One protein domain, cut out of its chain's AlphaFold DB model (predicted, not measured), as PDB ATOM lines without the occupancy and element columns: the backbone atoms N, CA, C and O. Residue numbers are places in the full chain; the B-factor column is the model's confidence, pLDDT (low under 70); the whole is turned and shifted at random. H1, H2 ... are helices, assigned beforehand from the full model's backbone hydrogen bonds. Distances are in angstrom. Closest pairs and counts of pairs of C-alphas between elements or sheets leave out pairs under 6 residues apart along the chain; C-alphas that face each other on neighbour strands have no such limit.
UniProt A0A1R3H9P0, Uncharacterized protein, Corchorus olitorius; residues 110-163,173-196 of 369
ATOM      1  N   ALA A 110      23.161   3.130 140.931       91.12
ATOM      2  CA  ALA A 110      22.022   2.367 141.435       91.12
ATOM      3  C   ALA A 110      20.692   3.103 141.204       91.12
ATOM      4  O   ALA A 110      19.706   2.481 140.820       91.12
ATOM      5  N   ARG A 111      20.663   4.434 141.363       92.56
ATOM      6  CA  ARG A 111      19.440   5.251 141.225       92.56
ATOM      7  C   ARG A 111      18.850   5.270 139.810       92.56
ATOM      8  O   ARG A 111      17.725   5.719 139.623       92.56
ATOM      9  N   HIS A 112      19.628   4.862 138.807       92.12
ATOM     10  CA  HIS A 112      19.184   4.787 137.415       92.12
ATOM     11  C   HIS A 112      18.527   3.439 137.081       92.12
ATOM     12  O   HIS A 112      18.074   3.241 135.955       92.12
ATOM     13  N   LYS A 113      18.472   2.512 138.045       90.19
ATOM     14  CA  LYS A 113      17.907   1.173 137.886       90.19
ATOM     15  C   LYS A 113      16.471   1.106 138.430       90.19
ATOM     16  O   LYS A 113      16.097   1.932 139.261       90.19
ATOM     17  N   PRO A 114      15.667   0.109 138.008       93.25
ATOM     18  CA  PRO A 114      14.383  -0.183 138.643       93.25
ATOM     19  C   PRO A 114      14.531  -0.369 140.156       93.25
ATOM     20  O   PRO A 114      15.579  -0.823 140.617       93.25
ATOM     21  N   ILE A 115      13.475  -0.069 140.918       89.81
ATOM     22  CA  ILE A 115      13.513  -0.019 142.389       89.81
ATOM     23  C   ILE A 115      14.114  -1.281 143.025       89.81
ATOM     24  O   ILE A 115      14.976  -1.172 143.892       89.81
ATOM     25  N   ILE A 116      13.741  -2.469 142.537       89.69
ATOM     26  CA  ILE A 116      14.258  -3.752 143.035       89.69
ATOM     27  C   ILE A 116      15.773  -3.843 142.817       89.69
ATOM     28  O   ILE A 116      16.525  -4.108 143.752       89.69
ATOM     29  N   SER A 117      16.241  -3.561 141.601       90.19
ATOM     30  CA  SER A 117      17.666  -3.596 141.254       90.19
ATOM     31  C   SER A 117      18.475  -2.516 141.980       90.19
ATOM     32  O   SER A 117      19.614  -2.762 142.370       90.19
ATOM     33  N   MET A 118      17.898  -1.328 142.182       92.44
ATOM     34  CA  MET A 118      18.508  -0.246 142.959       92.44
ATOM     35  C   MET A 118      18.725  -0.674 144.415       92.44
ATOM     36  O   MET A 118      19.820  -0.507 144.951       92.44
ATOM     37  N   LEU A 119      17.693  -1.232 145.054       91.00
ATOM     38  CA  LEU A 119      17.768  -1.696 146.439       91.00
ATOM     39  C   LEU A 119      18.758  -2.853 146.594       91.00
ATOM     40  O   LEU A 119      19.522  -2.872 147.557       91.00
ATOM     41  N   GLU A 120      18.801  -3.774 145.631       90.94
ATOM     42  CA  GLU A 120      19.745  -4.892 145.635       90.94
ATOM     43  C   GLU A 120      21.205  -4.421 145.514       90.94
ATOM     44  O   GLU A 120      22.060  -4.845 146.293       90.94
ATOM     45  N   ASP A 121      21.493  -3.477 144.615       91.38
ATOM     46  CA  ASP A 121      22.821  -2.865 144.496       91.38
ATOM     47  C   ASP A 121      23.266  -2.195 145.805       91.38
ATOM     48  O   ASP A 121      24.399  -2.393 146.262       91.38
ATOM     49  N   ILE A 122      22.373  -1.412 146.425       91.62
ATOM     50  CA  ILE A 122      22.637  -0.732 147.700       91.62
ATOM     51  C   ILE A 122      22.894  -1.768 148.798       91.62
ATOM     52  O   ILE A 122      23.883  -1.657 149.528       91.62
ATOM     53  N   ARG A 123      22.054  -2.806 148.892       91.38
ATOM     54  CA  ARG A 123      22.191  -3.896 149.866       91.38
ATOM     55  C   ARG A 123      23.544  -4.586 149.731       91.38
ATOM     56  O   ARG A 123      24.290  -4.686 150.708       91.38
ATOM     57  N   VAL A 124      23.905  -5.001 148.517       90.88
ATOM     58  CA  VAL A 124      25.180  -5.669 148.224       90.88
ATOM     59  C   VAL A 124      26.370  -4.755 148.530       90.88
ATOM     60  O   VAL A 124      27.371  -5.211 149.096       90.88
ATOM     61  N   TYR A 125      26.281  -3.464 148.204       92.12
ATOM     62  CA  TYR A 125      27.311  -2.488 148.561       92.12
ATOM     63  C   TYR A 125      27.509  -2.403 150.079       92.12
ATOM     64  O   TYR A 125      28.649  -2.501 150.550       92.12
ATOM     65  N   VAL A 126      26.423  -2.260 150.846       92.00
ATOM     66  CA  VAL A 126      26.468  -2.161 152.312       92.00
ATOM     67  C   VAL A 126      27.057  -3.435 152.917       92.00
ATOM     68  O   VAL A 126      27.993  -3.346 153.711       92.00
ATOM     69  N   MET A 127      26.616  -4.617 152.476       92.62
ATOM     70  CA  MET A 127      27.163  -5.899 152.938       92.62
ATOM     71  C   MET A 127      28.672  -6.010 152.694       92.62
ATOM     72  O   MET A 127      29.441  -6.302 153.613       92.62
ATOM     73  N   ARG A 128      29.132  -5.721 151.467       92.62
ATOM     74  CA  ARG A 128      30.567  -5.739 151.135       92.62
ATOM     75  C   ARG A 128      31.352  -4.728 151.968       92.62
ATOM     76  O   ARG A 128      32.484  -5.007 152.360       92.62
ATOM     77  N   ARG A 129      30.775  -3.552 152.231       92.81
ATOM     78  CA  ARG A 129      31.394  -2.504 153.050       92.81
ATOM     79  C   ARG A 129      31.550  -2.940 154.505       92.81
ATOM     80  O   ARG A 129      32.636  -2.748 155.045       92.81
ATOM     81  N   ILE A 130      30.525  -3.552 155.100       93.25
ATOM     82  CA  ILE A 130      30.568  -4.088 156.469       93.25
ATOM     83  C   ILE A 130      31.724  -5.085 156.611       93.25
ATOM     84  O   ILE A 130      32.598  -4.904 157.457       93.25
ATOM     85  N   VAL A 131      31.797  -6.081 155.719       92.88
ATOM     86  CA  VAL A 131      32.861  -7.101 155.748       92.88
ATOM     87  C   VAL A 131      34.243  -6.480 155.532       92.88
ATOM     88  O   VAL A 131      35.189  -6.808 156.246       92.88
ATOM     89  N   ARG A 132      34.379  -5.560 154.568       94.38
ATOM     90  CA  ARG A 132      35.648  -4.866 154.303       94.38
ATOM     91  C   ARG A 132      36.136  -4.095 155.531       94.38
ATOM     92  O   ARG A 132      37.323  -4.141 155.831       94.38
ATOM     93  N   ASN A 133      35.235  -3.393 156.214       93.69
ATOM     94  CA  ASN A 133      35.569  -2.579 157.378       93.69
ATOM     95  C   ASN A 133      35.939  -3.439 158.592       93.69
ATOM     96  O   ASN A 133      36.942  -3.145 159.235       93.69
ATOM     97  N   LYS A 134      35.222  -4.543 158.842       93.00
ATOM     98  CA  LYS A 134      35.605  -5.538 159.862       93.00
ATOM     99  C   LYS A 134      37.014  -6.087 159.620       93.00
ATOM    100  O   LYS A 134      37.884  -5.930 160.472       93.00
ATOM    101  N   LYS A 135      37.286  -6.583 158.407       93.31
ATOM    102  CA  LYS A 135      38.621  -7.081 158.015       93.31
ATOM    103  C   LYS A 135      39.716  -6.017 158.101       93.31
ATOM    104  O   LYS A 135      40.886  -6.334 158.298       93.31
ATOM    105  N   ALA A 136      39.373  -4.748 157.891       93.19
ATOM    106  CA  ALA A 136      40.318  -3.652 158.057       93.19
ATOM    107  C   ALA A 136      40.630  -3.396 159.538       93.19
ATOM    108  O   ALA A 136      41.794  -3.176 159.863       93.19
ATOM    109  N   ALA A 137      39.621  -3.448 160.415       93.06
ATOM    110  CA  ALA A 137      39.779  -3.275 161.858       93.06
ATOM    111  C   ALA A 137      40.555  -4.418 162.516       93.06
ATOM    112  O   ALA A 137      41.371  -4.170 163.400       93.06
ATOM    113  N   GLU A 138      40.386  -5.656 162.052       91.06
ATOM    114  CA  GLU A 138      41.185  -6.808 162.502       91.06
ATOM    115  C   GLU A 138      42.693  -6.540 162.387       91.06
ATOM    116  O   GLU A 138      43.446  -6.857 163.302       91.06
ATOM    117  N   LYS A 139      43.119  -5.850 161.319       93.25
ATOM    118  CA  LYS A 139      44.524  -5.496 161.053       93.25
ATOM    119  C   LYS A 139      45.054  -4.329 161.891       93.25
ATOM    120  O   LYS A 139      46.220  -3.959 161.744       93.25
ATOM    121  N   TRP A 140      44.221  -3.683 162.706       93.75
ATOM    122  CA  TRP A 140      44.676  -2.583 163.556       93.75
ATOM    123  C   TRP A 140      45.564  -3.120 164.674       93.75
ATOM    124  O   TRP A 140      45.159  -4.033 165.395       93.75
ATOM    125  N   LYS A 141      46.753  -2.524 164.810       89.44
ATOM    126  CA  LYS A 141      47.759  -2.887 165.821       89.44
ATOM    127  C   LYS A 141      47.431  -2.375 167.223       89.44
ATOM    128  O   LYS A 141      47.926  -2.919 168.194       89.44
ATOM    129  N   ALA A 142      46.634  -1.316 167.309       88.44
ATOM    130  CA  ALA A 142      46.252  -0.664 168.552       88.44
ATOM    131  C   ALA A 142      44.728  -0.679 168.706       88.44
ATOM    132  O   ALA A 142      43.999  -0.988 167.755       88.44
ATOM    133  N   ASN A 143      44.251  -0.297 169.891       91.31
ATOM    134  CA  ASN A 143      42.821  -0.204 170.181       91.31
ATOM    135  C   ASN A 143      42.111   0.905 169.384       91.31
ATOM    136  O   ASN A 143      40.891   0.970 169.374       91.31
ATOM    137  N   TYR A 144      42.842   1.765 168.678       92.88
ATOM    138  CA  TYR A 144      42.267   2.878 167.930       92.88
ATOM    139  C   TYR A 144      42.589   2.790 166.441       92.88
ATOM    140  O   TYR A 144      43.594   2.217 166.009       92.88
ATOM    141  N   GLY A 145      41.723   3.397 165.632       91.44
ATOM    142  CA  GLY A 145      41.902   3.439 164.187       91.44
ATOM    143  C   GLY A 145      43.167   4.214 163.781       91.44
ATOM    144  O   GLY A 145      43.460   5.257 164.373       91.44
ATOM    145  N   PRO A 146      43.871   3.819 162.699       92.19
ATOM    146  CA  PRO A 146      45.113   4.472 162.266       92.19
ATOM    147  C   PRO A 146      44.995   5.987 162.049       92.19
ATOM    148  O   PRO A 146      45.951   6.728 162.247       92.19
ATOM    149  N   ARG A 147      43.811   6.466 161.641       91.19
ATOM    150  CA  ARG A 147      43.550   7.898 161.435       91.19
ATOM    151  C   ARG A 147      43.482   8.688 162.740       91.19
ATOM    152  O   ARG A 147      43.927   9.829 162.753       91.19
ATOM    153  N   ILE A 148      42.920   8.096 163.795       91.56
ATOM    154  CA  ILE A 148      42.833   8.724 165.118       91.56
ATOM    155  C   ILE A 148      44.231   8.800 165.722       91.56
ATOM    156  O   ILE A 148      44.665   9.884 166.095       91.56
ATOM    157  N   ILE A 149      44.988   7.703 165.658       91.31
ATOM    158  CA  ILE A 149      46.389   7.655 166.103       91.31
ATOM    159  C   ILE A 149      47.237   8.690 165.357       91.31
ATOM    160  O   ILE A 149      47.956   9.470 165.970       91.31
ATOM    161  N   ALA A 150      47.101   8.781 164.030       92.25
ATOM    162  CA  ALA A 150      47.815   9.788 163.247       92.25
ATOM    163  C   ALA A 150      47.414  11.235 163.596       92.25
ATOM    164  O   ALA A 150      48.208  12.153 163.393       92.25
ATOM    165  N   LYS A 151      46.183  11.470 164.075       90.94
ATOM    166  CA  LYS A 151      45.747  12.787 164.565       90.94
ATOM    167  C   LYS A 151      46.357  13.075 165.938       90.94
ATOM    168  O   LYS A 151      46.876  14.171 166.120       90.94
ATOM    169  N   LEU A 152      46.361  12.093 166.841       91.06
ATOM    170  CA  LEU A 152      46.986  12.201 168.158       91.06
ATOM    171  C   LEU A 152      48.489  12.490 168.046       91.06
ATOM    172  O   LEU A 152      48.975  13.433 168.656       91.06
ATOM    173  N   GLU A 153      49.209  11.780 167.177       90.38
ATOM    174  CA  GLU A 153      50.654  11.985 166.994       90.38
ATOM    175  C   GLU A 153      50.986  13.389 166.452       90.38
ATOM    176  O   GLU A 153      51.979  14.015 166.826       90.38
ATOM    177  N   LYS A 154      50.113  13.959 165.612       90.56
ATOM    178  CA  LYS A 154      50.242  15.360 165.170       90.56
ATOM    179  C   LYS A 154      50.029  16.359 166.303       90.56
ATOM    180  O   LYS A 154      50.644  17.421 166.295       90.56
ATOM    181  N   ILE A 155      49.130  16.056 167.236       88.00
ATOM    182  CA  ILE A 155      48.907  16.891 168.419       88.00
ATOM    183  C   ILE A 155      50.123  16.789 169.336       88.00
ATOM    184  O   ILE A 155      50.683  17.820 169.693       88.00
ATOM    185  N   ARG A 156      50.605  15.571 169.604       88.00
ATOM    186  CA  ARG A 156      51.811  15.307 170.398       88.00
ATOM    187  C   ARG A 156      53.026  16.075 169.878       88.00
ATOM    188  O   ARG A 156      53.659  16.813 170.621       88.00
ATOM    189  N   THR A 157      53.318  15.962 168.586       90.00
ATOM    190  CA  THR A 157      54.453  16.661 167.950       90.00
ATOM    191  C   THR A 157      54.314  18.183 167.937       90.00
ATOM    192  O   THR A 157      55.321  18.886 167.891       90.00
ATOM    193  N   ARG A 158      53.087  18.718 167.966       86.56
ATOM    194  CA  ARG A 158      52.848  20.158 168.135       86.56
ATOM    195  C   ARG A 158      53.038  20.594 169.583       86.56
ATOM    196  O   ARG A 158      53.681  21.613 169.798       86.56
ATOM    197  N   ALA A 159      52.497  19.832 170.531       85.50
ATOM    198  CA  ALA A 159      52.601  20.105 171.961       85.50
ATOM    199  C   ALA A 159      54.053  20.021 172.451       85.50
ATOM    200  O   ALA A 159      54.464  20.830 173.266       85.50
ATOM    201  N   ALA A 160      54.869  19.135 171.872       84.38
ATOM    202  CA  ALA A 160      56.302  19.041 172.165       84.38
ATOM    203  C   ALA A 160      57.109  20.313 171.828       84.38
ATOM    204  O   ALA A 160      58.276  20.402 172.187       84.38
ATOM    205  N   LYS A 161      56.518  21.274 171.105       87.94
ATOM    206  CA  LYS A 161      57.134  22.574 170.790       87.94
ATOM    207  C   LYS A 161      56.668  23.694 171.716       87.94
ATOM    208  O   LYS A 161      57.031  24.840 171.487       87.94
ATOM    209  N   TRP A 162      55.762  23.400 172.643       83.00
ATOM    210  CA  TRP A 162      55.232  24.403 173.552       83.00
ATOM    211  C   TRP A 162      56.199  24.553 174.714       83.00
ATOM    212  O   TRP A 162      56.603  23.565 175.324       83.00
ATOM    213  N   GLU A 163      56.557  25.795 175.003       78.56
ATOM    214  CA  GLU A 163      57.285  26.149 176.209       78.56
ATOM    215  C   GLU A 163      56.270  26.476 177.297       78.56
ATOM    216  O   GLU A 163      55.226  27.081 177.044       78.56
ATOM    217  N   TYR A 173      52.554  16.550 186.796       67.00
ATOM    218  CA  TYR A 173      52.611  15.558 185.728       67.00
ATOM    219  C   TYR A 173      51.749  14.367 186.148       67.00
ATOM    220  O   TYR A 173      52.070  13.691 187.122       67.00
ATOM    221  N   ASP A 174      50.641  14.141 185.447       72.56
ATOM    222  CA  ASP A 174      49.695  13.068 185.770       72.56
ATOM    223  C   ASP A 174      50.202  11.671 185.369       72.56
ATOM    224  O   ASP A 174      49.683  10.670 185.856       72.56
ATOM    225  N   GLY A 175      51.247  11.589 184.535       74.12
ATOM    226  CA  GLY A 175      51.845  10.325 184.100       74.12
ATOM    227  C   GLY A 175      50.937   9.460 183.225       74.12
ATOM    228  O   GLY A 175      51.304   8.323 182.929       74.12
ATOM    229  N   SER A 176      49.780   9.980 182.811       81.00
ATOM    230  CA  SER A 176      48.781   9.255 182.027       81.00
ATOM    231  C   SER A 176      49.257   9.020 180.591       81.00
ATOM    232  O   SER A 176      50.005   9.829 180.027       81.00
ATOM    233  N   ASP A 177      48.802   7.936 179.955       82.00
ATOM    234  CA  ASP A 177      49.061   7.735 178.529       82.00
ATOM    235  C   ASP A 177      48.182   8.704 177.721       82.00
ATOM    236  O   ASP A 177      46.998   8.901 177.987       82.00
ATOM    237  N   LEU A 178      48.742   9.284 176.660       81.56
ATOM    238  CA  LEU A 178      47.996  10.089 175.692       81.56
ATOM    239  C   LEU A 178      46.815   9.321 175.078       81.56
ATOM    240  O   LEU A 178      45.855   9.940 174.611       81.56
ATOM    241  N   LEU A 179      46.892   7.989 175.036       85.19
ATOM    242  CA  LEU A 179      45.805   7.134 174.569       85.19
ATOM    243  C   LEU A 179      44.568   7.181 175.477       85.19
ATOM    244  O   LEU A 179      43.461   7.051 174.953       85.19
ATOM    245  N   ASP A 180      44.734   7.443 176.775       85.62
ATOM    246  CA  ASP A 180      43.634   7.473 177.751       85.62
ATOM    247  C   ASP A 180      42.702   8.678 177.540       85.62
ATOM    248  O   ASP A 180      41.529   8.648 177.906       85.62
ATOM    249  N   TYR A 181      43.188   9.718 176.856       86.38
ATOM    250  CA  TYR A 181      42.401  10.898 176.484       86.38
ATOM    251  C   TYR A 181      41.605  10.709 175.185       86.38
ATOM    252  O   TYR A 181      40.894  11.623 174.755       86.38
ATOM    253  N   ILE A 182      41.725   9.559 174.510       89.44
ATOM    254  CA  ILE A 182      40.888   9.261 173.347       89.44
ATOM    255  C   ILE A 182      39.535   8.742 173.832       89.44
ATOM    256  O   ILE A 182      39.450   7.677 174.438       89.44
ATOM    257  N   ASP A 183      38.470   9.455 173.453       89.81
ATOM    258  CA  ASP A 183      37.096   9.067 173.774       89.81
ATOM    259  C   ASP A 183      36.806   7.590 173.403       89.81
ATOM    260  O   ASP A 183      37.107   7.167 172.271       89.81
ATOM    261  N   PRO A 184      36.194   6.802 174.312       91.56
ATOM    262  CA  PRO A 184      35.872   5.393 174.082       91.56
ATOM    263  C   PRO A 184      35.065   5.115 172.806       91.56
ATOM    264  O   PRO A 184      35.153   4.009 172.261       91.56
ATOM    265  N   CYS A 185      34.325   6.095 172.270       91.38
ATOM    266  CA  CYS A 185      33.585   5.958 171.013       91.38
ATOM    267  C   CYS A 185      34.482   5.650 169.798       91.38
ATOM    268  O   CYS A 185      34.003   5.110 168.798       91.38
ATOM    269  N   TYR A 186      35.785   5.949 169.879       91.94
ATOM    270  CA  TYR A 186      36.768   5.648 168.835       91.94
ATOM    271  C   TYR A 186      37.483   4.305 169.012       91.94
ATOM    272  O   TYR A 186      38.336   3.959 168.183       91.94
ATOM    273  N   SER A 187      37.161   3.556 170.067       93.31
ATOM    274  CA  SER A 187      37.751   2.244 170.323       93.31
ATOM    275  C   SER A 187      37.420   1.239 169.215       93.31
ATOM    276  O   SER A 187      36.403   1.312 168.515       93.31
ATOM    277  N   LYS A 188      38.302   0.253 169.059       94.06
ATOM    278  CA  LYS A 188      38.157  -0.850 168.110       94.06
ATOM    279  C   LYS A 188      36.913  -1.673 168.423       94.06
ATOM    280  O   LYS A 188      36.245  -2.115 167.494       94.06
ATOM    281  N   GLU A 189      36.586  -1.837 169.700       93.38
ATOM    282  CA  GLU A 189      35.377  -2.528 170.143       93.38
ATOM    283  C   GLU A 189      34.111  -1.831 169.628       93.38
ATOM    284  O   GLU A 189      33.322  -2.447 168.907       93.38
ATOM    285  N   VAL A 190      33.955  -0.528 169.899       93.88
ATOM    286  CA  VAL A 190      32.799   0.255 169.430       93.88
ATOM    287  C   VAL A 190      32.736   0.271 167.900       93.88
ATOM    288  O   VAL A 190      31.661   0.109 167.314       93.88
ATOM    289  N   TYR A 191      33.886   0.381 167.229       93.62
ATOM    290  CA  TYR A 191      33.964   0.294 165.772       93.62
ATOM    291  C   TYR A 191      33.450  -1.052 165.243       93.62
ATOM    292  O   TYR A 191      32.657  -1.085 164.301       93.62
ATOM    293  N   LEU A 192      33.881  -2.172 165.826       93.06
ATOM    294  CA  LEU A 192      33.444  -3.507 165.412       93.06
ATOM    295  C   LEU A 192      31.956  -3.726 165.693       93.06
ATOM    296  O   LEU A 192      31.265  -4.278 164.833       93.06
ATOM    297  N   LYS A 193      31.455  -3.218 166.824       92.88
ATOM    298  CA  LYS A 193      30.032  -3.231 167.189       92.88
ATOM    299  C   LYS A 193      29.171  -2.500 166.156       92.88
ATOM    300  O   LYS A 193      28.137  -3.013 165.733       92.88
ATOM    301  N   ALA A 194      29.635  -1.357 165.645       91.38
ATOM    302  CA  ALA A 194      28.946  -0.620 164.579       91.38
ATOM    303  C   ALA A 194      28.800  -1.425 163.268       91.38
ATOM    304  O   ALA A 194      27.897  -1.163 162.473       91.38
ATOM    305  N   TYR A 195      29.669  -2.415 163.041       91.44
ATOM    306  CA  TYR A 195      29.642  -3.304 161.874       91.44
ATOM    307  C   TYR A 195      29.199  -4.732 162.211       91.44
ATOM    308  O   TYR A 195      29.310  -5.627 161.368       91.44
ATOM    309  N   GLU A 196      28.726  -4.979 163.431       89.19
ATOM    310  CA  GLU A 196      28.386  -6.313 163.914       89.19
ATOM    311  C   GLU A 196      27.256  -6.932 163.091       89.19
ATOM    312  O   GLU A 196      27.420  -8.023 162.537       89.19
TER     313      GLU A 196
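AT A GLANCE: This is residues 110 to 163 and 173 to 196 of the 369 residues of an uncharacterized protein of Corchorus olitorius (UniProt A0A1R3H9P0). A long helix, H1, and a shorter one, H2, follow each other end to end at an angle along the length of a thin rod, and the small helices H3 and H4 come back along one side, where H4 packs on the last part of H1 and H3 lies near H2. The far end of H2 and what follows it, residues 157 to 163, stick out. The printed part has 78 residues with four named helices, in the order H1, H2, H3, H4, and no named strand; its class is all helix. It is extended, with a radius of gyration of the C-alphas of 18.8 A, and spans 63 by 23 by 18 A.

IN THESE COORDINATES: After residues 110 to 114, H1 takes residues 115 to 138 and is 34.9 A long, beginning at C-alpha 115 (13.513, -0.019, 142.389). H2, residues 146 to 159, is 19.9 A long and ends at C-alpha 159 (52.601, 20.105, 171.961). H3 is residues 178 to 181, 5.7 A. H4, residues 188 to 194, is 9.9 A long and ends at C-alpha 194 (28.946, -0.620, 164.579).

HOW THE PARTS SIT: H1 touches H4 with residues 134 to 137 alone; their closest C-alphas, of Lys 134 and Leu 192, are 6.3 A apart. These two helices run opposite ways at a shallow tilt of 14 degrees. H2 and H3 are close but not clearly touching, with the closest C-alphas, of Leu 152 and Leu 178, 7.9 A apart. H1 and H2 are apart, as are H3 and H4, H1 and H3, and H2 and H4. In H1, H2 and H4 every O i to N i+4 pair is within hydrogen-bond range; H3 is too short for such a pair, and its one O i to N i+3 pair is within range.

THE WHOLE: The two C-alphas farthest apart, of Pro 114 and Glu 163, are 62.8 A apart. Residues 164 to 172 are not printed, and C-alphas 163 and 173 stand 15.0 A apart across the cut, in the link from H2 to H3. The links H1 to H2 and H3 to H4 are short. The mean pLDDT of the printed part is 89.7, and residue 173 alone is under 70.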